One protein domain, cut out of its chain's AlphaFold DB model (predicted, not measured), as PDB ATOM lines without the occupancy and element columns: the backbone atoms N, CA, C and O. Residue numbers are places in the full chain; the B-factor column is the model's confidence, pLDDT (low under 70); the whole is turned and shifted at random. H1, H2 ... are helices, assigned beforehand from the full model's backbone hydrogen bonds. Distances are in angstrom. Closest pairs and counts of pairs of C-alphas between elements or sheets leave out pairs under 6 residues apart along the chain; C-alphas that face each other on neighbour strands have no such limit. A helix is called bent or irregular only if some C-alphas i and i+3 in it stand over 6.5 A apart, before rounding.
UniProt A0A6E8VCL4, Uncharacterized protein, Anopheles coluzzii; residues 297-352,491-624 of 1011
ATOM      1  N   TRP A 297      92.442 132.870 174.527       85.88
ATOM      2  CA  TRP A 297      92.606 133.863 173.468       85.88
ATOM      3  C   TRP A 297      93.688 133.448 172.452       85.88
ATOM      4  O   TRP A 297      93.599 133.829 171.290       85.88
ATOM      5  N   ILE A 298      94.678 132.654 172.881       87.31
ATOM      6  CA  ILE A 298      95.748 132.121 172.033       87.31
ATOM      7  C   ILE A 298      95.290 130.946 171.160       87.31
ATOM      8  O   ILE A 298      95.764 130.836 170.036       87.31
ATOM      9  N   GLU A 299      94.339 130.121 171.614       89.06
ATOM     10  CA  GLU A 299      93.781 129.012 170.820       89.06
ATOM     11  C   GLU A 299      93.043 129.551 169.589       89.06
ATOM     12  O   GLU A 299      93.211 129.047 168.484       89.06
ATOM     13  N   VAL A 300      92.297 130.649 169.758       88.12
ATOM     14  CA  VAL A 300      91.618 131.348 168.652       88.12
ATOM     15  C   VAL A 300      92.625 131.987 167.683       88.12
ATOM     16  O   VAL A 300      92.410 131.989 166.477       88.12
ATOM     17  N   VAL A 301      93.755 132.511 168.181       88.75
ATOM     18  CA  VAL A 301      94.813 133.075 167.317       88.75
ATOM     19  C   VAL A 301      95.573 131.987 166.559       88.75
ATOM     20  O   VAL A 301      95.935 132.199 165.404       88.75
ATOM     21  N   VAL A 302      95.812 130.830 167.179       91.31
ATOM     22  CA  VAL A 302      96.431 129.683 166.508       91.31
ATOM     23  C   VAL A 302      95.489 129.102 165.454       91.31
ATOM     24  O   VAL A 302      95.942 128.882 164.337       91.31
ATOM     25  N   ASP A 303      94.197 128.951 165.747       91.44
ATOM     26  CA  ASP A 303      93.185 128.508 164.773       91.44
ATOM     27  C   ASP A 303      93.133 129.435 163.545       91.44
ATOM     28  O   ASP A 303      93.286 128.996 162.403       91.44
ATOM     29  N   LEU A 304      93.071 130.750 163.784       90.50
ATOM     30  CA  LEU A 304      93.165 131.772 162.742       90.50
ATOM     31  C   LEU A 304      94.476 131.672 161.942       90.50
ATOM     32  O   LEU A 304      94.468 131.806 160.719       90.50
ATOM     33  N   PHE A 305      95.618 131.415 162.588       92.62
ATOM     34  CA  PHE A 305      96.882 131.207 161.875       92.62
ATOM     35  C   PHE A 305      96.877 129.920 161.041       92.62
ATOM     36  O   PHE A 305      97.402 129.943 159.931       92.62
ATOM     37  N   LEU A 306      96.274 128.825 161.508       91.19
ATOM     38  CA  LEU A 306      96.137 127.590 160.728       91.19
ATOM     39  C   LEU A 306      95.240 127.817 159.500       91.19
ATOM     40  O   LEU A 306      95.639 127.468 158.388       91.19
ATOM     41  N   ASN A 307      94.107 128.507 159.664       90.75
ATOM     42  CA  ASN A 307      93.241 128.940 158.563       90.75
ATOM     43  C   ASN A 307      94.021 129.789 157.535       90.75
ATOM     44  O   ASN A 307      94.100 129.430 156.360       90.75
ATOM     45  N   LEU A 308      94.705 130.851 157.971       88.38
ATOM     46  CA  LEU A 308      95.492 131.724 157.087       88.38
ATOM     47  C   LEU A 308      96.723 131.031 156.454       88.38
ATOM     48  O   LEU A 308      97.182 131.464 155.395       88.38
ATOM     49  N   LEU A 309      97.265 129.964 157.060       90.62
ATOM     50  CA  LEU A 309      98.352 129.151 156.488       90.62
ATOM     51  C   LEU A 309      97.869 128.068 155.514       90.62
ATOM     52  O   LEU A 309      98.668 127.640 154.672       90.62
ATOM     53  N   SER A 310      96.605 127.638 155.593       87.81
ATOM     54  CA  SER A 310      96.002 126.725 154.609       87.81
ATOM     55  C   SER A 310      96.006 127.356 153.210       87.81
ATOM     56  O   SER A 310      96.422 126.742 152.221       87.81
ATOM     57  N   GLN A 311      95.675 128.648 153.158       85.12
ATOM     58  CA  GLN A 311      95.566 129.463 151.954       85.12
ATOM     59  C   GLN A 311      96.900 129.567 151.199       85.12
ATOM     60  O   GLN A 311      97.991 129.638 151.782       85.12
ATOM     61  N   ASN A 312      96.846 129.640 149.864       81.75
ATOM     62  CA  ASN A 312      98.056 129.694 149.038       81.75
ATOM     63  C   ASN A 312      98.718 131.096 148.984       81.75
ATOM     64  O   ASN A 312      99.166 131.545 147.934       81.75
ATOM     65  N   SER A 313      98.773 131.817 150.111       86.25
ATOM     66  CA  SER A 313      99.236 133.210 150.180       86.25
ATOM     67  C   SER A 313     100.608 133.351 150.844       86.25
ATOM     68  O   SER A 313     100.762 133.183 152.056       86.25
ATOM     69  N   HIS A 314     101.618 133.734 150.059       85.69
ATOM     70  CA  HIS A 314     102.980 133.978 150.556       85.69
ATOM     71  C   HIS A 314     103.046 135.203 151.486       85.69
ATOM     72  O   HIS A 314     103.834 135.216 152.429       85.69
ATOM     73  N   LEU A 315     102.173 136.204 151.289       86.56
ATOM     74  CA  LEU A 315     102.066 137.351 152.198       86.56
ATOM     75  C   LEU A 315     101.591 136.913 153.593       86.56
ATOM     76  O   LEU A 315     102.208 137.303 154.581       86.56
ATOM     77  N   LEU A 316     100.552 136.075 153.681       88.19
ATOM     78  CA  LEU A 316     100.034 135.597 154.971       88.19
ATOM     79  C   LEU A 316     101.086 134.775 155.727       88.19
ATOM     80  O   LEU A 316     101.341 135.051 156.899       88.19
ATOM     81  N   ARG A 317     101.785 133.859 155.040       90.00
ATOM     82  CA  ARG A 317     102.927 133.117 155.611       90.00
ATOM     83  C   ARG A 317     104.002 134.057 156.156       90.00
ATOM     84  O   ARG A 317     104.430 133.897 157.294       90.00
ATOM     85  N   ASN A 318     104.408 135.063 155.377       87.75
ATOM     86  CA  ASN A 318     105.464 135.999 155.770       87.75
ATOM     87  C   ASN A 318     105.086 136.896 156.956       87.75
ATOM     88  O   ASN A 318     105.970 137.239 157.748       87.75
ATOM     89  N   VAL A 319     103.802 137.240 157.098       89.00
ATOM     90  CA  VAL A 319     103.251 137.961 158.256       89.00
ATOM     91  C   VAL A 319     103.207 137.052 159.487       89.00
ATOM     92  O   VAL A 319     103.726 137.424 160.537       89.00
ATOM     93  N   ILE A 320     102.670 135.836 159.369       91.25
ATOM     94  CA  ILE A 320     102.562 134.894 160.495       91.25
ATOM     95  C   ILE A 320     103.955 134.487 160.997       91.25
ATOM     96  O   ILE A 320     104.217 134.588 162.193       91.25
ATOM     97  N   ALA A 321     104.888 134.152 160.102       89.19
ATOM     98  CA  ALA A 321     106.273 133.831 160.457       89.19
ATOM     99  C   ALA A 321     107.027 135.003 161.120       89.19
ATOM    100  O   ALA A 321     107.977 134.777 161.867       89.19
ATOM    101  N   HIS A 322     106.611 136.254 160.884       87.00
ATOM    102  CA  HIS A 322     107.172 137.424 161.567       87.00
ATOM    103  C   HIS A 322     106.582 137.637 162.969       87.00
ATOM    104  O   HIS A 322     107.293 138.069 163.875       87.00
ATOM    105  N   LEU A 323     105.291 137.352 163.150       89.12
ATOM    106  CA  LEU A 323     104.532 137.729 164.347       89.12
ATOM    107  C   LEU A 323     104.385 136.598 165.370       89.12
ATOM    108  O   LEU A 323     104.403 136.865 166.571       89.12
ATOM    109  N   PHE A 324     104.304 135.343 164.927       91.19
ATOM    110  CA  PHE A 324     104.241 134.170 165.800       91.19
ATOM    111  C   PHE A 324     105.422 134.082 166.798       91.19
ATOM    112  O   PHE A 324     105.152 133.867 167.979       91.19
ATOM    113  N   PRO A 325     106.692 134.380 166.429       89.25
ATOM    114  CA  PRO A 325     107.810 134.558 167.373       89.25
ATOM    115  C   PRO A 325     107.585 135.525 168.544       89.25
ATOM    116  O   PRO A 325     108.332 135.500 169.520       89.25
ATOM    117  N   HIS A 326     106.605 136.424 168.443       86.38
ATOM    118  CA  HIS A 326     106.269 137.399 169.482       86.38
ATOM    119  C   HIS A 326     105.036 137.007 170.309       86.38
ATOM    120  O   HIS A 326     104.743 137.675 171.296       86.38
ATOM    121  N   LEU A 327     104.354 135.924 169.926       86.38
ATOM    122  CA  LEU A 327     103.252 135.293 170.659       86.38
ATOM    123  C   LEU A 327     103.639 133.910 171.214       86.38
ATOM    124  O   LEU A 327     102.934 133.379 172.068       86.38
ATOM    125  N   SER A 328     104.769 133.343 170.773       84.56
ATOM    126  CA  SER A 328     105.229 131.987 171.103       84.56
ATOM    127  C   SER A 328     105.368 131.714 172.602       84.56
ATOM    128  O   SER A 328     105.253 130.564 173.014       84.56
ATOM    129  N   SER A 329     105.590 132.743 173.427       83.00
ATOM    130  CA  SER A 329     105.650 132.578 174.881       83.00
ATOM    131  C   SER A 329     104.296 132.217 175.490       83.00
ATOM    132  O   SER A 329     104.271 131.590 176.543       83.00
ATOM    133  N   GLU A 330     103.183 132.604 174.869       83.94
ATOM    134  CA  GLU A 330     101.836 132.451 175.432       83.94
ATOM    135  C   GLU A 330     101.084 131.231 174.877       83.94
ATOM    136  O   GLU A 330      99.913 131.043 175.199       83.94
ATOM    137  N   ILE A 331     101.750 130.391 174.075       88.06
ATOM    138  CA  ILE A 331     101.215 129.112 173.590       88.06
ATOM    139  C   ILE A 331     100.912 128.194 174.781       88.06
ATOM    140  O   ILE A 331     101.749 127.989 175.658       88.06
ATOM    141  N   THR A 332      99.707 127.630 174.792       88.44
ATOM    142  CA  THR A 332      99.224 126.661 175.784       88.44
ATOM    143  C   THR A 332      99.179 125.251 175.192       88.44
ATOM    144  O   THR A 332      99.316 125.070 173.983       88.44
ATOM    145  N   LEU A 333      98.959 124.227 176.023       87.25
ATOM    146  CA  LEU A 333      98.861 122.839 175.554       87.25
ATOM    147  C   LEU A 333      97.683 122.590 174.580       87.25
ATOM    148  O   LEU A 333      97.916 121.957 173.553       87.25
ATOM    149  N   PRO A 334      96.465 123.139 174.781       88.75
ATOM    150  CA  PRO A 334      95.417 123.094 173.755       88.75
ATOM    151  C   PRO A 334      95.842 123.738 172.425       88.75
ATOM    152  O   PRO A 334      95.632 123.150 171.367       88.75
ATOM    153  N   ALA A 335      96.525 124.889 172.477       89.94
ATOM    154  CA  ALA A 335      97.013 125.582 171.286       89.94
ATOM    155  C   ALA A 335      98.137 124.815 170.564       89.94
ATOM    156  O   ALA A 335      98.188 124.791 169.335       89.94
ATOM    157  N   LEU A 336      99.007 124.116 171.303       90.06
ATOM    158  CA  LEU A 336      99.932 123.150 170.708       90.06
ATOM    159  C   LEU A 336      99.160 122.006 170.035       90.06
ATOM    160  O   LEU A 336      99.489 121.641 168.912       90.06
ATOM    161  N   ASN A 337      98.114 121.470 170.664       90.00
ATOM    162  CA  ASN A 337      97.358 120.344 170.114       90.00
ATOM    163  C   ASN A 337      96.607 120.693 168.811       90.00
ATOM    164  O   ASN A 337      96.493 119.827 167.947       90.00
ATOM    165  N   GLN A 338      96.201 121.954 168.603       90.25
ATOM    166  CA  GLN A 338      95.724 122.449 167.296       90.25
ATOM    167  C   GLN A 338      96.822 122.410 166.212       90.25
ATOM    168  O   GLN A 338      96.559 122.076 165.061       90.25
ATOM    169  N   ILE A 339      98.076 122.713 166.568       91.81
ATOM    170  CA  ILE A 339      99.230 122.606 165.656       91.81
ATOM    171  C   ILE A 339      99.560 121.126 165.378       91.81
ATOM    172  O   ILE A 339      99.869 120.760 164.243       91.81
ATOM    173  N   LEU A 340      99.464 120.264 166.399       90.50
ATOM    174  CA  LEU A 340      99.735 118.826 166.297       90.50
ATOM    175  C   LEU A 340      98.656 118.050 165.521       90.50
ATOM    176  O   LEU A 340      98.979 117.030 164.910       90.50
ATOM    177  N   SER A 341      97.397 118.496 165.493       89.88
ATOM    178  CA  SER A 341      96.350 117.821 164.710       89.88
ATOM    179  C   SER A 341      96.603 117.939 163.202       89.88
ATOM    180  O   SER A 341      96.562 116.934 162.500       89.88
ATOM    181  N   VAL A 342      96.977 119.123 162.702       87.44
ATOM    182  CA  VAL A 342      97.226 119.347 161.263       87.44
ATOM    183  C   VAL A 342      98.397 118.509 160.734       87.44
ATOM    184  O   VAL A 342      98.318 117.941 159.640       87.44
ATOM    185  N   ILE A 343      99.481 118.385 161.507       87.62
ATOM    186  CA  ILE A 343     100.655 117.578 161.122       87.62
ATOM    187  C   ILE A 343     100.453 116.065 161.348       87.62
ATOM    188  O   ILE A 343     101.358 115.275 161.070       87.62
ATOM    189  N   ASN A 344      99.268 115.633 161.798       86.00
ATOM    190  CA  ASN A 344      98.960 114.223 162.015       86.00
ATOM    191  C   ASN A 344      98.877 113.463 160.688       86.00
ATOM    192  O   ASN A 344      98.078 113.786 159.818       86.00
ATOM    193  N   LEU A 345      99.714 112.432 160.560       83.19
ATOM    194  CA  LEU A 345      99.807 111.531 159.404       83.19
ATOM    195  C   LEU A 345      99.020 110.220 159.600       83.19
ATOM    196  O   LEU A 345      98.928 109.428 158.669       83.19
ATOM    197  N   LYS A 346      98.510 109.946 160.812       75.31
ATOM    198  CA  LYS A 346      97.599 108.817 161.072       75.31
ATOM    199  C   LYS A 346      96.176 109.160 160.653       75.31
ATOM    200  O   LYS A 346      95.422 108.264 160.286       75.31
ATOM    201  N   ASP A 347      95.818 110.435 160.776       70.12
ATOM    202  CA  ASP A 347      94.520 110.929 160.357       70.12
ATOM    203  C   ASP A 347      94.445 110.937 158.828       70.12
ATOM    204  O   ASP A 347      95.329 111.467 158.147       70.12
ATOM    205  N   LYS A 348      93.405 110.282 158.310       58.44
ATOM    206  CA  LYS A 348      93.097 110.226 156.880       58.44
ATOM    207  C   LYS A 348      92.124 111.319 156.456       58.44
ATOM    208  O   LYS A 348      92.028 111.564 155.257       58.44
ATOM    209  N   SER A 349      91.425 111.958 157.399       53.78
ATOM    210  CA  SER A 349      90.642 113.147 157.078       53.78
ATOM    211  C   SER A 349      91.591 114.228 156.567       53.78
ATOM    212  O   SER A 349      92.697 114.424 157.083       53.78
ATOM    213  N   ASN A 350      91.195 114.895 155.489       58.66
ATOM    214  CA  ASN A 350      91.967 115.997 154.954       58.66
ATOM    215  C   ASN A 350      91.603 117.253 155.763       58.66
ATOM    216  O   ASN A 350      90.471 117.711 155.649       58.66
ATOM    217  N   PRO A 351      92.520 117.883 156.527       60.75
ATOM    218  CA  PRO A 351      92.220 119.120 157.260       60.75
ATOM    219  C   PRO A 351      91.960 120.333 156.338       60.75
ATOM    220  O   PRO A 351      91.901 121.464 156.814       60.75
ATOM    221  N   LEU A 352      91.846 120.106 155.024       56.84
ATOM    222  CA  LEU A 352      91.462 121.065 153.993       56.84
ATOM    223  C   LEU A 352      90.123 120.730 153.298       56.84
ATOM    224  O   LEU A 352      89.705 121.528 152.459       56.84
ATOM    225  N   GLU A 491      93.522 114.428 143.176       73.38
ATOM    226  CA  GLU A 491      94.008 113.862 144.449       73.38
ATOM    227  C   GLU A 491      95.495 114.164 144.670       73.38
ATOM    228  O   GLU A 491      95.878 114.597 145.751       73.38
ATOM    229  N   LYS A 492      96.332 114.016 143.630       75.94
ATOM    230  CA  LYS A 492      97.757 114.381 143.695       75.94
ATOM    231  C   LYS A 492      97.957 115.860 144.017       75.94
ATOM    232  O   LYS A 492      98.804 116.182 144.844       75.94
ATOM    233  N   GLN A 493      97.173 116.749 143.406       78.31
ATOM    234  CA  GLN A 493      97.250 118.180 143.694       78.31
ATOM    235  C   GLN A 493      96.820 118.493 145.135       78.31
ATOM    236  O   GLN A 493      97.467 119.301 145.799       78.31
ATOM    237  N   MET A 494      95.779 117.833 145.652       78.12
ATOM    238  CA  MET A 494      95.368 117.976 147.052       78.12
ATOM    239  C   MET A 494      96.416 117.428 148.028       78.12
ATOM    240  O   MET A 494      96.719 118.101 149.009       78.12
ATOM    241  N   ASP A 495      97.035 116.282 147.735       78.25
ATOM    242  CA  ASP A 495      98.145 115.723 148.522       78.25
ATOM    243  C   ASP A 495      99.353 116.672 148.571       78.25
ATOM    244  O   ASP A 495      99.953 116.865 149.634       78.25
ATOM    245  N   ILE A 496      99.690 117.309 147.445       82.94
ATOM    246  CA  ILE A 496     100.743 118.330 147.355       82.94
ATOM    247  C   ILE A 496     100.372 119.552 148.209       82.94
ATOM    248  O   ILE A 496     101.153 119.960 149.072       82.94
ATOM    249  N   VAL A 497      99.165 120.107 148.047       84.88
ATOM    250  CA  VAL A 497      98.699 121.281 148.811       84.88
ATOM    251  C   VAL A 497      98.643 120.993 150.319       84.88
ATOM    252  O   VAL A 497      99.120 121.813 151.106       84.88
ATOM    253  N   LEU A 498      98.153 119.819 150.728       85.94
ATOM    254  CA  LEU A 498      98.145 119.360 152.120       85.94
ATOM    255  C   LEU A 498      99.567 119.181 152.671       85.94
ATOM    256  O   LEU A 498      99.846 119.566 153.807       85.94
ATOM    257  N   THR A 499     100.493 118.654 151.869       87.12
ATOM    258  CA  THR A 499     101.903 118.517 152.264       87.12
ATOM    259  C   THR A 499     102.556 119.886 152.456       87.12
ATOM    260  O   THR A 499     103.198 120.113 153.483       87.12
ATOM    261  N   HIS A 500     102.326 120.847 151.554       88.62
ATOM    262  CA  HIS A 500     102.782 122.225 151.755       88.62
ATOM    263  C   HIS A 500     102.123 122.886 152.975       88.62
ATOM    264  O   HIS A 500     102.801 123.627 153.682       88.62
ATOM    265  N   PHE A 501     100.841 122.629 153.259       91.38
ATOM    266  CA  PHE A 501     100.184 123.134 154.470       91.38
ATOM    267  C   PHE A 501     100.841 122.577 155.741       91.38
ATOM    268  O   PHE A 501     101.273 123.356 156.590       91.38
ATOM    269  N   ARG A 502     101.036 121.254 155.825       91.75
ATOM    270  CA  ARG A 502     101.756 120.605 156.933       91.75
ATOM    271  C   ARG A 502     103.174 121.162 157.104       91.75
ATOM    272  O   ARG A 502     103.573 121.440 158.231       91.75
ATOM    273  N   MET A 503     103.907 121.417 156.016       91.38
ATOM    274  CA  MET A 503     105.233 122.052 156.077       91.38
ATOM    275  C   MET A 503     105.185 123.480 156.652       91.38
ATOM    276  O   MET A 503     105.959 123.780 157.558       91.38
ATOM    277  N   ARG A 504     104.231 124.325 156.228       92.00
ATOM    278  CA  ARG A 504     104.031 125.682 156.794       92.00
ATOM    279  C   ARG A 504     103.727 125.645 158.298       92.00
ATOM    280  O   ARG A 504     104.165 126.518 159.041       92.00
ATOM    281  N   VAL A 505     102.984 124.638 158.759       93.38
ATOM    282  CA  VAL A 505     102.681 124.447 160.189       93.38
ATOM    283  C   VAL A 505     103.908 123.938 160.959       93.38
ATOM    284  O   VAL A 505     104.150 124.366 162.087       93.38
ATOM    285  N   LEU A 506     104.767 123.125 160.335       93.31
ATOM    286  CA  LEU A 506     106.066 122.742 160.904       93.31
ATOM    287  C   LEU A 506     107.046 123.919 161.019       93.31
ATOM    288  O   LEU A 506     107.933 123.870 161.872       93.31
ATOM    289  N   ASP A 507     106.882 124.995 160.243       92.81
ATOM    290  CA  ASP A 507     107.625 126.249 160.444       92.81
ATOM    291  C   ASP A 507     107.172 127.021 161.693       92.81
ATOM    292  O   ASP A 507     108.007 127.665 162.333       92.81
ATOM    293  N   LEU A 508     105.908 126.890 162.126       93.00
ATOM    294  CA  LEU A 508     105.476 127.392 163.440       93.00
ATOM    295  C   LEU A 508     106.165 126.627 164.575       93.00
ATOM    296  O   LEU A 508     106.658 127.242 165.518       93.00
ATOM    297  N   VAL A 509     106.264 125.298 164.468       93.69
ATOM    298  CA  VAL A 509     106.991 124.464 165.444       93.69
ATOM    299  C   VAL A 509     108.473 124.855 165.490       93.69
ATOM    300  O   VAL A 509     109.033 125.063 166.568       93.69
ATOM    301  N   ASP A 510     109.104 125.033 164.328       91.94
ATOM    302  CA  ASP A 510     110.503 125.460 164.220       91.94
ATOM    303  C   ASP A 510     110.737 126.864 164.798       91.94
ATOM    304  O   ASP A 510     111.783 127.109 165.399       91.94
ATOM    305  N   ALA A 511     109.786 127.789 164.634       90.62
ATOM    306  CA  ALA A 511     109.828 129.111 165.254       90.62
ATOM    307  C   ALA A 511     109.655 129.020 166.779       90.62
ATOM    308  O   ALA A 511     110.471 129.569 167.520       90.62
ATOM    309  N   TYR A 512     108.653 128.280 167.261       91.69
ATOM    310  CA  TYR A 512     108.384 128.081 168.687       91.69
ATOM    311  C   TYR A 512     109.627 127.569 169.434       91.69
ATOM    312  O   TYR A 512     110.054 128.166 170.424       91.69
ATOM    313  N   LEU A 513     110.286 126.534 168.901       91.62
ATOM    314  CA  LEU A 513     111.483 125.938 169.509       91.62
ATOM    315  C   LEU A 513     112.704 126.880 169.569       91.62
ATOM    316  O   LEU A 513     113.633 126.623 170.338       91.62
ATOM    317  N   LYS A 514     112.720 127.975 168.795       88.62
ATOM    318  CA  LYS A 514     113.805 128.977 168.781       88.62
ATOM    319  C   LYS A 514     113.612 130.098 169.814       88.62
ATOM    320  O   LYS A 514     114.580 130.795 170.122       88.62
ATOM    321  N   HIS A 515     112.414 130.265 170.384       84.94
ATOM    322  CA  HIS A 515     112.042 131.436 171.195       84.94
ATOM    323  C   HIS A 515     111.749 131.109 172.673       84.94
ATOM    324  O   HIS A 515     110.679 131.420 173.185       84.94
ATOM    325  N   GLU A 516     112.742 130.514 173.354       81.94
ATOM    326  CA  GLU A 516     112.717 130.108 174.782       81.94
ATOM    327  C   GLU A 516     111.408 129.370 175.182       81.94
ATOM    328  O   GLU A 516     110.671 129.845 176.050       81.94
ATOM    329  N   PRO A 517     111.112 128.216 174.544       88.25
ATOM    330  CA  PRO A 517     109.843 127.495 174.684       88.25
ATOM    331  C   PRO A 517     109.614 126.925 176.090       88.25
ATOM    332  O   PRO A 517     110.537 126.782 176.891       88.25
ATOM    333  N   ASP A 518     108.380 126.526 176.373       89.00
ATOM    334  CA  ASP A 518     108.028 125.766 177.572       89.00
ATOM    335  C   ASP A 518     108.540 124.311 177.518       89.00
ATOM    336  O   ASP A 518     108.477 123.652 176.473       89.00
ATOM    337  N   MET A 519     109.016 123.795 178.656       88.94
ATOM    338  CA  MET A 519     109.507 122.422 178.812       88.94
ATOM    339  C   MET A 519     108.384 121.388 178.661       88.94
ATOM    340  O   MET A 519     108.593 120.356 178.021       88.94
ATOM    341  N   LEU A 520     107.197 121.687 179.199       88.19
ATOM    342  CA  LEU A 520     105.984 120.869 179.128       88.19
ATOM    343  C   LEU A 520     105.616 120.569 177.670       88.19
ATOM    344  O   LEU A 520     105.498 119.419 177.251       88.19
ATOM    345  N   LEU A 521     105.529 121.633 176.876       90.31
ATOM    346  CA  LEU A 521     105.153 121.586 175.466       90.31
ATOM    347  C   LEU A 521     106.237 120.935 174.592       90.31
ATOM    348  O   LEU A 521     105.918 120.241 173.629       90.31
ATOM    349  N   CYS A 522     107.517 121.091 174.944       92.56
ATOM    350  CA  CYS A 522     108.600 120.358 174.279       92.56
ATOM    351  C   CYS A 522     108.549 118.842 174.543       92.56
ATOM    352  O   CYS A 522     108.929 118.066 173.666       92.56
ATOM    353  N   LEU A 523     108.101 118.411 175.730       91.44
ATOM    354  CA  LEU A 523     107.947 116.990 176.068       91.44
ATOM    355  C   LEU A 523     106.752 116.365 175.339       91.44
ATOM    356  O   LEU A 523     106.907 115.291 174.760       91.44
ATOM    357  N   GLU A 524     105.608 117.056 175.289       90.38
ATOM    358  CA  GLU A 524     104.443 116.622 174.502       90.38
ATOM    359  C   GLU A 524     104.813 116.482 173.011       90.38
ATOM    360  O   GLU A 524     104.603 115.429 172.409       90.38
ATOM    361  N   LEU A 525     105.469 117.502 172.435       93.75
ATOM    362  CA  LEU A 525     105.963 117.474 171.053       93.75
ATOM    363  C   LEU A 525     106.938 116.311 170.812       93.75
ATOM    364  O   LEU A 525     106.842 115.633 169.793       93.75
ATOM    365  N   MET A 526     107.872 116.051 171.732       94.06
ATOM    366  CA  MET A 526     108.808 114.928 171.618       94.06
ATOM    367  C   MET A 526     108.069 113.582 171.545       94.06
ATOM    368  O   MET A 526     108.397 112.756 170.691       94.06
ATOM    369  N   LEU A 527     107.084 113.362 172.421       91.56
ATOM    370  CA  LEU A 527     106.285 112.132 172.468       91.56
ATOM    371  C   LEU A 527     105.423 111.975 171.211       91.56
ATOM    372  O   LEU A 527     105.411 110.901 170.608       91.56
ATOM    373  N   TYR A 528     104.776 113.056 170.778       91.81
ATOM    374  CA  TYR A 528     103.997 113.099 169.546       91.81
ATOM    375  C   TYR A 528     104.856 112.735 168.326       91.81
ATOM    376  O   TYR A 528     104.552 111.780 167.613       91.81
ATOM    377  N   ILE A 529     105.975 113.436 168.101       92.25
ATOM    378  CA  ILE A 529     106.829 113.205 166.925       92.25
ATOM    379  C   ILE A 529     107.434 111.792 166.975       92.25
ATOM    380  O   ILE A 529     107.542 111.141 165.934       92.25
ATOM    381  N   PHE A 530     107.747 111.264 168.168       90.38
ATOM    382  CA  PHE A 530     108.156 109.866 168.334       90.38
ATOM    383  C   PHE A 530     107.093 108.879 167.823       90.38
ATOM    384  O   PHE A 530     107.424 107.911 167.140       90.38
ATOM    385  N   GLU A 531     105.819 109.124 168.132       88.06
ATOM    386  CA  GLU A 531     104.704 108.267 167.722       88.06
ATOM    387  C   GLU A 531     104.340 108.410 166.230       88.06
ATOM    388  O   GLU A 531     103.776 107.488 165.636       88.06
ATOM    389  N   MET A 532     104.716 109.531 165.604       89.06
ATOM    390  CA  MET A 532     104.489 109.798 164.180       89.06
ATOM    391  C   MET A 532     105.599 109.285 163.250       89.06
ATOM    392  O   MET A 532     105.322 108.972 162.088       89.06
ATOM    393  N   LEU A 533     106.836 109.130 163.742       88.88
ATOM    394  CA  LEU A 533     107.964 108.580 162.971       88.88
ATOM    395  C   LEU A 533     107.659 107.246 162.251       88.88
ATOM    396  O   LEU A 533     107.987 107.148 161.068       88.88
ATOM    397  N   PRO A 534     107.003 106.235 162.865       87.69
ATOM    398  CA  PRO A 534     106.712 104.964 162.196       87.69
ATOM    399  C   PRO A 534     105.713 105.083 161.042       87.69
ATOM    400  O   PRO A 534     105.605 104.151 160.250       87.69
ATOM    401  N   VAL A 535     104.949 106.178 160.964       88.00
ATOM    402  CA  VAL A 535     104.048 106.470 159.839       88.00
ATOM    403  C   VAL A 535     104.850 107.121 158.714       88.00
ATOM    404  O   VAL A 535     104.890 106.598 157.603       88.00
ATOM    405  N   ALA A 536     105.585 108.189 159.039       87.19
ATOM    406  CA  ALA A 536     106.432 108.917 158.098       87.19
ATOM    407  C   ALA A 536     107.500 108.027 157.422       87.19
ATOM    408  O   ALA A 536     107.803 108.225 156.252       87.19
ATOM    409  N   LEU A 537     108.030 107.025 158.137       87.19
ATOM    410  CA  LEU A 537     109.012 106.058 157.621       87.19
ATOM    411  C   LEU A 537     108.417 104.951 156.732       87.19
ATOM    412  O   LEU A 537     109.160 104.339 155.973       87.19
ATOM    413  N   ARG A 538     107.111 104.653 156.815       86.56
ATOM    414  CA  ARG A 538     106.467 103.678 155.905       86.56
ATOM    415  C   ARG A 538     106.076 104.303 154.571       86.56
ATOM    416  O   ARG A 538     106.075 103.622 153.554       86.56
ATOM    417  N   GLU A 539     105.744 105.588 154.593       85.06
ATOM    418  CA  GLU A 539     105.284 106.366 153.441       85.06
ATOM    419  C   GLU A 539     106.318 107.452 153.084       85.06
ATOM    420  O   GLU A 539     105.971 108.593 152.789       85.06
ATOM    421  N   GLU A 540     107.612 107.109 153.116       84.56
ATOM    422  CA  GLU A 540     108.725 108.057 152.914       84.56
ATOM    423  C   GLU A 540     108.673 108.756 151.540       84.56
ATOM    424  O   GLU A 540     109.031 109.926 151.426       84.56
ATOM    425  N   SER A 541     108.116 108.103 150.514       81.88
ATOM    426  CA  SER A 541     107.859 108.703 149.194       81.88
ATOM    427  C   SER A 541     106.768 109.785 149.183       81.88
ATOM    428  O   SER A 541     106.736 110.591 148.256       81.88
ATOM    429  N   LYS A 542     105.888 109.820 150.193       83.31
ATOM    430  CA  LYS A 542     104.843 110.845 150.376       83.31
ATOM    431  C   LYS A 542     105.215 111.865 151.457       83.31
ATOM    432  O   LYS A 542     104.886 113.039 151.330       83.31
ATOM    433  N   TYR A 543     105.919 111.438 152.507       87.50
ATOM    434  CA  TYR A 543     106.211 112.260 153.688       87.50
ATOM    435  C   TYR A 543     107.701 112.561 153.917       87.50
ATOM    436  O   TYR A 543     108.033 113.084 154.975       87.50
ATOM    437  N   GLY A 544     108.614 112.288 152.977       88.25
ATOM    438  CA  GLY A 544     110.066 112.470 153.169       88.25
ATOM    439  C   GLY A 544     110.499 113.880 153.616       88.25
ATOM    440  O   GLY A 544     111.400 114.029 154.447       88.25
ATOM    441  N   SER A 545     109.808 114.927 153.154       90.31
ATOM    442  CA  SER A 545     110.001 116.316 153.608       90.31
ATOM    443  C   SER A 545     109.599 116.508 155.079       90.31
ATOM    444  O   SER A 545     110.382 117.014 155.887       90.31
ATOM    445  N   ILE A 546     108.415 116.020 155.458       91.31
ATOM    446  CA  ILE A 546     107.894 116.027 156.834       91.31
ATOM    447  C   ILE A 546     108.782 115.177 157.758       91.31
ATOM    448  O   ILE A 546     109.147 115.621 158.845       91.31
ATOM    449  N   LEU A 547     109.210 113.995 157.307       91.50
ATOM    450  CA  LEU A 547     110.149 113.124 158.011       91.50
ATOM    451  C   LEU A 547     111.466 113.855 158.289       91.50
ATOM    452  O   LEU A 547     111.950 113.822 159.418       91.50
ATOM    453  N   THR A 548     112.014 114.567 157.303       93.25
ATOM    454  CA  THR A 548     113.230 115.379 157.471       93.25
ATOM    455  C   THR A 548     113.047 116.442 158.560       93.25
ATOM    456  O   THR A 548     113.909 116.588 159.432       93.25
ATOM    457  N   ARG A 549     111.886 117.113 158.610       93.50
ATOM    458  CA  ARG A 549     111.539 118.035 159.708       93.50
ATOM    459  C   ARG A 549     111.383 117.319 161.053       93.50
ATOM    460  O   ARG A 549     111.867 117.838 162.054       93.50
ATOM    461  N   TYR A 550     110.828 116.108 161.103       92.88
ATOM    462  CA  TYR A 550     110.773 115.294 162.328       92.88
ATOM    463  C   TYR A 550     112.177 114.908 162.831       92.88
ATOM    464  O   TYR A 550     112.457 115.035 164.028       92.88
ATOM    465  N   ARG A 551     113.106 114.532 161.932       92.62
ATOM    466  CA  ARG A 551     114.524 114.289 162.280       92.62
ATOM    467  C   ARG A 551     115.194 115.562 162.831       92.62
ATOM    468  O   ARG A 551     115.977 115.487 163.785       92.62
ATOM    469  N   GLN A 552     114.856 116.729 162.274       94.06
ATOM    470  CA  GLN A 552     115.367 118.027 162.719       94.06
ATOM    471  C   GLN A 552     114.784 118.471 164.071       94.06
ATOM    472  O   GLN A 552     115.545 118.939 164.915       94.06
ATOM    473  N   ILE A 553     113.490 118.264 164.343       93.69
ATOM    474  CA  ILE A 553     112.857 118.614 165.630       93.69
ATOM    475  C   ILE A 553     113.561 117.910 166.800       93.69
ATOM    476  O   ILE A 553     113.967 118.578 167.749       93.69
ATOM    477  N   PHE A 554     113.825 116.600 166.707       91.38
ATOM    478  CA  PHE A 554     114.618 115.881 167.722       91.38
ATOM    479  C   PHE A 554     116.031 116.457 167.912       91.38
ATOM    480  O   PHE A 554     116.555 116.495 169.028       91.38
ATOM    481  N   THR A 555     116.654 116.917 166.827       92.19
ATOM    482  CA  THR A 555     117.995 117.522 166.850       92.19
ATOM    483  C   THR A 555     117.978 118.915 167.490       92.19
ATOM    484  O   THR A 555     118.915 119.276 168.204       92.19
ATOM    485  N   THR A 556     116.899 119.677 167.293       93.56
ATOM    486  CA  THR A 556     116.655 120.982 167.923       93.56
ATOM    487  C   THR A 556     116.337 120.836 169.411       93.56
ATOM    488  O   THR A 556     116.970 121.516 170.217       93.56
ATOM    489  N   LEU A 557     115.455 119.907 169.799       93.62
ATOM    490  CA  LEU A 557     115.112 119.618 171.200       93.62
ATOM    491  C   LEU A 557     116.373 119.371 172.048       93.62
ATOM    492  O   LEU A 557     116.592 120.052 173.048       93.62
ATOM    493  N   ASN A 558     117.287 118.512 171.582       91.00
ATOM    494  CA  ASN A 558     118.554 118.221 172.274       91.00
ATOM    495  C   ASN A 558     119.586 119.372 172.279       91.00
ATOM    496  O   ASN A 558     120.654 119.252 172.891       91.00
ATOM    497  N   ARG A 559     119.291 120.506 171.628       91.19
ATOM    498  CA  ARG A 559     120.085 121.746 171.700       91.19
ATOM    499  C   ARG A 559     119.499 122.770 172.680       91.19
ATOM    500  O   ARG A 559     120.249 123.641 173.128       91.19
ATOM    501  N   ILE A 560     118.219 122.662 173.048       88.94
ATOM    502  CA  ILE A 560     117.554 123.574 173.991       88.94
ATOM    503  C   ILE A 560     118.138 123.379 175.398       88.94
ATOM    504  O   ILE A 560     118.264 122.267 175.899       88.94
ATOM    505  N   LYS A 561     118.549 124.481 176.038       82.50
ATOM    506  CA  LYS A 561     119.154 124.501 177.393       82.50
ATOM    507  C   LYS A 561     118.581 125.598 178.294       82.50
ATOM    508  O   LYS A 561     119.115 125.862 179.371       82.50
ATOM    509  N   LYS A 562     117.526 126.248 177.815       82.19
ATOM    510  CA  LYS A 562     116.734 127.275 178.480       82.19
ATOM    511  C   LYS A 562     115.287 127.042 178.080       82.19
ATOM    512  O   LYS A 562     115.036 126.800 176.903       82.19
ATOM    513  N   PHE A 563     114.384 127.174 179.033       85.00
ATOM    514  CA  PHE A 563     112.947 127.093 178.818       85.00
ATOM    515  C   PHE A 563     112.290 128.357 179.389       85.00
ATOM    516  O   PHE A 563     112.974 129.141 180.065       85.00
ATOM    517  N   LYS A 564     110.992 128.567 179.131       76.06
ATOM    518  CA  LYS A 564     110.220 129.636 179.783       76.06
ATOM    519  C   LYS A 564     110.341 129.508 181.312       76.06
ATOM    520  O   LYS A 564     110.605 128.442 181.861       76.06
ATOM    521  N   ARG A 565     110.229 130.647 181.995       52.03
ATOM    522  CA  ARG A 565     110.761 130.894 183.346       52.03
ATOM    523  C   ARG A 565     110.078 130.135 184.494       52.03
ATOM    524  O   ARG A 565     110.546 130.241 185.622       52.03
ATOM    525  N   ASP A 566     109.007 129.409 184.205       47.31
ATOM    526  CA  ASP A 566     108.079 128.854 185.185       47.31
ATOM    527  C   ASP A 566     108.076 127.315 185.114       47.31
ATOM    528  O   ASP A 566     107.037 126.671 185.034       47.31
ATOM    529  N   ALA A 567     109.264 126.699 185.184       49.50
ATOM    530  CA  ALA A 567     109.431 125.239 185.244       49.50
ATOM    531  C   ALA A 567     108.915 124.601 186.563       49.50
ATOM    532  O   ALA A 567     109.227 123.449 186.858       49.50
ATOM    533  N   GLU A 568     108.122 125.336 187.353       50.38
ATOM    534  CA  GLU A 568     107.453 124.857 188.568       50.38
ATOM    535  C   GLU A 568     106.361 123.813 188.251       50.38
ATOM    536  O   GLU A 568     106.120 122.924 189.071       50.38
ATOM    537  N   ASP A 569     105.758 123.872 187.055       59.03
ATOM    538  CA  ASP A 569     104.695 122.952 186.616       59.03
ATOM    539  C   ASP A 569     105.210 121.546 186.231       59.03
ATOM    540  O   ASP A 569     104.457 120.573 186.314       59.03
ATOM    541  N   VAL A 570     106.488 121.410 185.840       71.50
ATOM    542  CA  VAL A 570     107.103 120.126 185.441       71.50
ATOM    543  C   VAL A 570     107.922 119.550 186.595       71.50
ATOM    544  O   VAL A 570     109.078 119.910 186.818       71.50
ATOM    545  N   ARG A 571     107.340 118.603 187.334       76.69
ATOM    546  CA  ARG A 571     107.994 117.977 188.492       76.69
ATOM    547  C   ARG A 571     108.961 116.852 188.088       76.69
ATOM    548  O   ARG A 571     108.696 116.129 187.124       76.69
ATOM    549  N   PRO A 572     110.047 116.604 188.852       77.06
ATOM    550  CA  PRO A 572     110.976 115.501 188.581       77.06
ATOM    551  C   PRO A 572     110.310 114.119 188.520       77.06
ATOM    552  O   PRO A 572     110.780 113.250 187.789       77.06
ATOM    553  N   GLU A 573     109.216 113.917 189.258       82.56
ATOM    554  CA  GLU A 573     108.440 112.672 189.259       82.56
ATOM    555  C   GLU A 573     107.652 112.471 187.950       82.56
ATOM    556  O   GLU A 573     107.507 111.340 187.493       82.56
ATOM    557  N   GLN A 574     107.204 113.548 187.292       86.44
ATOM    558  CA  GLN A 574     106.558 113.464 185.975       86.44
ATOM    559  C   GLN A 574     107.573 113.090 184.886       86.44
ATOM    560  O   GLN A 574     107.259 112.288 184.010       86.44
ATOM    561  N   LEU A 575     108.815 113.591 184.967       89.12
ATOM    562  CA  LEU A 575     109.896 113.151 184.073       89.12
ATOM    563  C   LEU A 575     110.245 111.665 184.265       89.12
ATOM    564  O   LEU A 575     110.613 111.001 183.295       89.12
ATOM    565  N   GLU A 576     110.126 111.136 185.488       89.81
ATOM    566  CA  GLU A 576     110.245 109.694 185.728       89.81
ATOM    567  C   GLU A 576     109.094 108.932 185.056       89.81
ATOM    568  O   GLU A 576     109.346 107.986 184.312       89.81
ATOM    569  N   GLN A 577     107.847 109.369 185.251       91.06
ATOM    570  CA  GLN A 577     106.678 108.717 184.654       91.06
ATOM    571  C   GLN A 577     106.759 108.698 183.115       91.06
ATOM    572  O   GLN A 577     106.666 107.636 182.507       91.06
ATOM    573  N   ILE A 578     107.073 109.835 182.485       90.81
ATOM    574  CA  ILE A 578     107.223 109.952 181.023       90.81
ATOM    575  C   ILE A 578     108.318 109.030 180.478       90.81
ATOM    576  O   ILE A 578     108.119 108.383 179.452       90.81
ATOM    577  N   LEU A 579     109.472 108.943 181.146       92.75
ATOM    578  CA  LEU A 579     110.558 108.054 180.722       92.75
ATOM    579  C   LEU A 579     110.162 106.573 180.847       92.75
ATOM    580  O   LEU A 579     110.504 105.775 179.974       92.75
ATOM    581  N   ARG A 580     109.420 106.218 181.903       91.69
ATOM    582  CA  ARG A 580     108.922 104.859 182.158       91.69
ATOM    583  C   ARG A 580     107.945 104.444 181.062       91.69
ATOM    584  O   ARG A 580     108.143 103.413 180.418       91.69
ATOM    585  N   ASP A 581     106.962 105.294 180.791       90.69
ATOM    586  CA  ASP A 581     105.887 105.001 179.848       90.69
ATOM    587  C   ASP A 581     106.370 105.084 178.389       90.69
ATOM    588  O   ASP A 581     105.903 104.319 177.547       90.69
ATOM    589  N   LEU A 582     107.356 105.939 178.079       91.62
ATOM    590  CA  LEU A 582     108.058 105.949 176.789       91.62
ATOM    591  C   LEU A 582     108.777 104.616 176.536       91.62
ATOM    592  O   LEU A 582     108.635 104.034 175.461       91.62
ATOM    593  N   ILE A 583     109.536 104.116 177.517       89.88
ATOM    594  CA  ILE A 583     110.242 102.832 177.399       89.88
ATOM    595  C   ILE A 583     109.234 101.682 177.248       89.88
ATOM    596  O   ILE A 583     109.420 100.817 176.389       89.88
ATOM    597  N   GLU A 584     108.127 101.699 177.996       88.94
ATOM    598  CA  GLU A 584     107.065 100.696 177.869       88.94
ATOM    599  C   GLU A 584     106.326 100.781 176.515       88.94
ATOM    600  O   GLU A 584     106.086  99.742 175.889       88.94
ATOM    601  N   LYS A 585     106.051 101.989 175.994       84.25
ATOM    602  CA  LYS A 585     105.543 102.199 174.622       84.25
ATOM    603  C   LYS A 585     106.512 101.648 173.573       84.25
ATOM    604  O   LYS A 585     106.062 100.977 172.648       84.25
ATOM    605  N   VAL A 586     107.825 101.861 173.700       85.12
ATOM    606  CA  VAL A 586     108.816 101.332 172.737       85.12
ATOM    607  C   VAL A 586     108.974  99.812 172.832       85.12
ATOM    608  O   VAL A 586     109.186  99.155 171.809       85.12
ATOM    609  N   ALA A 587     108.832  99.232 174.026       82.38
ATOM    610  CA  ALA A 587     108.868  97.785 174.222       82.38
ATOM    611  C   ALA A 587     107.636  97.072 173.628       82.38
ATOM    612  O   ALA A 587     107.779  95.988 173.063       82.38
ATOM    613  N   LYS A 588     106.442  97.678 173.729       83.31
ATOM    614  CA  LYS A 588     105.180  97.142 173.178       83.31
ATOM    615  C   LYS A 588     104.934  97.506 171.710       83.31
ATOM    616  O   LYS A 588     104.211  96.792 171.019       83.31
ATOM    617  N   GLY A 589     105.468  98.638 171.258       78.94
ATOM    618  CA  GLY A 589     105.208  99.211 169.942       78.94
ATOM    619  C   GLY A 589     105.898  98.468 168.800       78.94
ATOM    620  O   GLY A 589     106.878  97.743 168.991       78.94
ATOM    621  N   ALA A 590     105.400  98.698 167.582       76.06
ATOM    622  CA  ALA A 590     105.976  98.139 166.364       76.06
ATOM    623  C   ALA A 590     107.483  98.448 166.245       76.06
ATOM    624  O   ALA A 590     107.972  99.502 166.664       76.06
ATOM    625  N   ALA A 591     108.235  97.515 165.663       78.81
ATOM    626  CA  ALA A 591     109.611  97.772 165.265       78.81
ATOM    627  C   ALA A 591     109.629  98.634 163.992       78.81
ATOM    628  O   ALA A 591     108.820  98.432 163.089       78.81
ATOM    629  N   PHE A 592     110.558  99.585 163.929       83.56
ATOM    630  CA  PHE A 592     110.814 100.425 162.761       83.56
ATOM    631  C   PHE A 592     112.319 100.748 162.686       83.56
ATOM    632  O   PHE A 592     113.000 100.636 163.717       83.56
ATOM    633  N   PRO A 593     112.861 101.117 161.506       82.94
ATOM    634  CA  PRO A 593     114.245 101.577 161.375       82.94
ATOM    635  C   PRO A 593     114.554 102.716 162.350       82.94
ATOM    636  O   PRO A 593     113.665 103.471 162.728       82.94
ATOM    637  N   ASP A 594     115.803 102.831 162.795       84.88
ATOM    638  CA  ASP A 594     116.285 103.908 163.676       84.88
ATOM    639  C   ASP A 594     115.563 104.051 165.044       84.88
ATOM    640  O   ASP A 594     115.918 104.923 165.838       84.88
ATOM    641  N   ARG A 595     114.594 103.188 165.400       87.50
ATOM    642  CA  ARG A 595     113.793 103.277 166.647       87.50
ATOM    643  C   ARG A 595     114.634 103.486 167.908       87.50
ATOM    644  O   ARG A 595     114.279 104.285 168.774       87.50
ATOM    645  N   ASN A 596     115.757 102.778 168.007       87.44
ATOM    646  CA  ASN A 596     116.666 102.867 169.151       87.44
ATOM    647  C   ASN A 596     117.466 104.186 169.168       87.44
ATOM    648  O   ASN A 596     117.848 104.646 170.242       87.44
ATOM    649  N   GLU A 597     117.696 104.811 168.008       90.12
ATOM    650  CA  GLU A 597     118.314 106.137 167.890       90.12
ATOM    651  C   GLU A 597     117.346 107.229 168.364       90.12
ATOM    652  O   GLU A 597     117.733 108.106 169.135       90.12
ATOM    653  N   TYR A 598     116.068 107.153 167.981       90.88
ATOM    654  CA  TYR A 598     115.060 108.110 168.450       90.88
ATOM    655  C   TYR A 598     114.719 107.934 169.931       90.88
ATOM    656  O   TYR A 598     114.581 108.937 170.629       90.88
ATOM    657  N   LEU A 599     114.678 106.696 170.446       92.25
ATOM    658  CA  LEU A 599     114.552 106.461 171.890       92.25
ATOM    659  C   LEU A 599     115.743 107.081 172.630       92.25
ATOM    660  O   LEU A 599     115.560 107.746 173.645       92.25
ATOM    661  N   LEU A 600     116.961 106.938 172.098       92.06
ATOM    662  CA  LEU A 600     118.138 107.595 172.659       92.06
ATOM    663  C   LEU A 600     118.025 109.129 172.619       92.06
ATOM    664  O   LEU A 600     118.285 109.771 173.635       92.06
ATOM    665  N   LYS A 601     117.596 109.726 171.500       93.25
ATOM    666  CA  LYS A 601     117.380 111.183 171.409       93.25
ATOM    667  C   LYS A 601     116.335 111.668 172.420       93.25
ATOM    668  O   LYS A 601     116.558 112.705 173.037       93.25
ATOM    669  N   ALA A 602     115.258 110.914 172.640       94.12
ATOM    670  CA  ALA A 602     114.243 111.220 173.647       94.12
ATOM    671  C   ALA A 602     114.781 111.089 175.088       94.12
ATOM    672  O   ALA A 602     114.616 111.999 175.899       94.12
ATOM    673  N   CYS A 603     115.520 110.018 175.396       94.00
ATOM    674  CA  CYS A 603     116.211 109.852 176.679       94.00
ATOM    675  C   CYS A 603     117.203 110.995 176.959       94.00
ATOM    676  O   CYS A 603     117.265 111.492 178.083       94.00
ATOM    677  N   GLN A 604     117.950 111.450 175.945       94.25
ATOM    678  CA  GLN A 604     118.831 112.621 176.052       94.25
ATOM    679  C   GLN A 604     118.044 113.895 176.381       94.25
ATOM    680  O   GLN A 604     118.475 114.653 177.252       94.25
ATOM    681  N   PHE A 605     116.882 114.107 175.758       94.75
ATOM    682  CA  PHE A 605     116.048 115.277 176.033       94.75
ATOM    683  C   PHE A 605     115.499 115.269 177.466       94.75
ATOM    684  O   PHE A 605     115.638 116.257 178.185       94.75
ATOM    685  N   ILE A 606     114.980 114.129 177.935       93.75
ATOM    686  CA  ILE A 606     114.495 113.971 179.317       93.75
ATOM    687  C   ILE A 606     115.628 114.213 180.333       93.75
ATOM    688  O   ILE A 606     115.414 114.873 181.354       93.75
ATOM    689  N   VAL A 607     116.855 113.759 180.044       93.06
ATOM    690  CA  VAL A 607     118.040 114.084 180.861       93.06
ATOM    691  C   VAL A 607     118.345 115.585 180.845       93.06
ATOM    692  O   VAL A 607     118.630 116.146 181.901       93.06
ATOM    693  N   ILE A 608     118.250 116.267 179.700       91.81
ATOM    694  CA  ILE A 608     118.453 117.724 179.609       91.81
ATOM    695  C   ILE A 608     117.418 118.481 180.458       91.81
ATOM    696  O   ILE A 608     117.810 119.354 181.237       91.81
ATOM    697  N   CYS A 609     116.137 118.109 180.387       91.00
ATOM    698  CA  CYS A 609     115.067 118.659 181.230       91.00
ATOM    699  C   CYS A 609     115.353 118.434 182.726       91.00
ATOM    700  O   CYS A 609     115.389 119.382 183.513       91.00
ATOM    701  N   SER A 610     115.696 117.197 183.101       90.12
ATOM    702  CA  SER A 610     116.117 116.814 184.458       90.12
ATOM    703  C   SER A 610     117.328 117.627 184.960       90.12
ATOM    704  O   SER A 610     117.379 118.038 186.122       90.12
ATOM    705  N   GLN A 611     118.280 117.954 184.076       87.50
ATOM    706  CA  GLN A 611     119.424 118.824 184.370       87.50
ATOM    707  C   GLN A 611     119.095 120.322 184.469       87.50
ATOM    708  O   GLN A 611     119.956 121.088 184.918       87.50
ATOM    709  N   VAL A 612     117.933 120.782 184.004       86.31
ATOM    710  CA  VAL A 612     117.466 122.158 184.234       86.31
ATOM    711  C   VAL A 612     116.855 122.235 185.630       86.31
ATOM    712  O   VAL A 612     117.438 122.901 186.486       86.31
ATOM    713  N   LEU A 613     115.821 121.430 185.903       83.81
ATOM    714  CA  LEU A 613     115.164 121.334 187.218       83.81
ATOM    715  C   LEU A 613     116.171 121.057 188.352       83.81
ATOM    716  O   LEU A 613     116.136 121.667 189.422       83.81
ATOM    717  N   GLY A 614     117.138 120.165 188.107       78.00
ATOM    718  CA  GLY A 614     118.165 119.798 189.082       78.00
ATOM    719  C   GLY A 614     119.080 120.952 189.517       78.00
ATOM    720  O   GLY A 614     119.585 120.922 190.638       78.00
ATOM    721  N   LYS A 615     119.284 121.987 188.688       75.12
ATOM    722  CA  LYS A 615     120.088 123.171 189.068       75.12
ATOM    723  C   LYS A 615     119.334 124.080 190.033       75.12
ATOM    724  O   LYS A 615     119.943 124.658 190.931       75.12
ATOM    725  N   GLU A 616     118.024 124.179 189.860       64.75
ATOM    726  CA  GLU A 616     117.141 124.988 190.699       64.75
ATOM    727  C   GLU A 616     116.952 124.305 192.063       64.75
ATOM    728  O   GLU A 616     117.175 124.923 193.105       64.75
ATOM    729  N   ALA A 617     116.729 122.986 192.069       62.97
ATOM    730  CA  ALA A 617     116.725 122.174 193.289       62.97
ATOM    731  C   ALA A 617     118.076 122.197 194.044       62.97
ATOM    732  O   ALA A 617     118.098 122.247 195.279       62.97
ATOM    733  N   ALA A 618     119.209 122.214 193.329       60.97
ATOM    734  CA  ALA A 618     120.536 122.328 193.939       60.97
ATOM    735  C   ALA A 618     120.764 123.692 194.619       60.97
ATOM    736  O   ALA A 618     121.399 123.746 195.674       60.97
ATOM    737  N   ALA A 619     120.195 124.783 194.090       60.22
ATOM    738  CA  ALA A 619     120.199 126.085 194.766       60.22
ATOM    739  C   ALA A 619     119.381 126.074 196.078       60.22
ATOM    740  O   ALA A 619     119.693 126.823 197.004       60.22
ATOM    741  N   GLY A 620     118.390 125.179 196.187       55.81
ATOM    742  CA  GLY A 620     117.665 124.862 197.423       55.81
ATOM    743  C   GLY A 620     118.408 123.935 198.402       55.81
ATOM    744  O   GLY A 620     117.900 123.673 199.492       55.81
ATOM    745  N   GLY A 621     119.603 123.443 198.054       51.78
ATOM    746  CA  GLY A 621     120.437 122.596 198.918       51.78
ATOM    747  C   GLY A 621     120.197 121.084 198.800       51.78
ATOM    748  O   GLY A 621     120.748 120.324 199.599       51.78
ATOM    749  N   ALA A 622     119.415 120.618 197.821       56.38
ATOM    750  CA  ALA A 622     119.285 119.188 197.534       56.38
ATOM    751  C   ALA A 622     120.555 118.655 196.836       56.38
ATOM    752  O   ALA A 622     120.976 119.185 195.812       56.38
ATOM    753  N   SER A 623     121.168 117.596 197.384       57.81
ATOM    754  CA  SER A 623     122.486 117.086 196.951       57.81
ATOM    755  C   SER A 623     122.524 115.561 196.720       57.81
ATOM    756  O   SER A 623     123.570 114.929 196.881       57.81
ATOM    757  N   GLY A 624     121.388 114.951 196.373       71.75
ATOM    758  CA  GLY A 624     121.275 113.523 196.038       71.75
ATOM    759  C   GLY A 624     120.891 113.287 194.569       71.75
ATOM    760  O   GLY A 624     120.530 114.245 193.887       71.75
TER     761      GLY A 624
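AT A GLANCE: This is residues 297 to 352 and 491 to 624 of the 1011 residues of an uncharacterized protein of Anopheles coluzzii (UniProt A0A6E8VCL4). Eight helices stand in two rows, side by side within each row, like a stack of helical hairpins: H1, H3, H5 and H7 make one row, and H2, H4, H6 and H8, running the other way, make the second. H5 lies near the middle, with H1 and H2 at one end of the stack and the H7 and H8 hairpin at the other. The printed part has 190 residues with eight named helices, H1 to H8 in chain order, and no named strand; the class is all helix. It is compact, with a radius of gyration of the C-alphas of 17.5 A and spans of 59 by 40 by 22 A.

IN THESE COORDINATES: H1 is residues 297 to 310, 20.4 A long, beginning at C-alpha 297 (92.606, 133.863, 173.468). H2 is residues 314 to 326 and H3 residues 333 to 342. After the cut, H4 is residues 491 to 512, 31.6 A, beginning at C-alpha 491 (94.008, 113.862, 144.449). H5 is residues 519 to 536, 24.9 A, with a kink of 30 degrees near residue 530, and H6 is residues 540 to 557, 22.6 A, with a kink of 36 degrees near residue 547. H7 is residues 572 to 588, 24.7 A. H8, residues 595 to 619, is the longest at 36.8 A and ends at C-alpha 619 (120.199, 126.085, 194.766). H6 is irregular, with C-alphas 542 and 545 8.2 A apart; H2 and H5 are only just irregular, at 6.51 A for C-alphas 322 and 325 and 6.7 A for C-alphas 531 and 534.

HOW THE PARTS SIT: The helices form an up-and-down bundle, each running against the one before it. H1 touches H3, the same way at a shallow tilt of 14 degrees; the closest C-alphas, of Glu 299 and Ala 335, are 4.7 A apart. H4 is the hub, touching H1, H2, H3 and H6. H4 and H6 run the same way at 3 degrees, a shallow tilt, with the C-alphas of Met 503 and Ile 546 closest at 6.6 A. H5 and H6 are a hairpin, closest at the C-alphas of Ala 536 and Tyr 543, 5.5 A. H7 and H8 are another, closest at those of Leu 575 and Ile 606, 6.7 A. H5 and H7 are close but not clearly touching, 7.7 A between the C-alphas of Leu 527 and Leu 582. H1 and H8 are apart. Every O i to N i+4 pair is within hydrogen-bond range in H1 and H7, against 7 of 9 in H2, 5 of 6 in H3, 17 of 18 in H4, 12 of 14 in H5 and in H6, and 19 of 21 in H8.

THE WHOLE: The C-alphas farthest apart, of Glu 491 and Gly 621, are 61.2 A apart. Residues 353 to 490 are not printed, and C-alphas 352 and 491 stand 12.2 A apart across the cut. The link from H6 to H7, residues 558 to 571, is long. Mean pLDDT of the printed part is 84.8; residues 348 to 352, 565 to 569 and 616 to 623 are under 70.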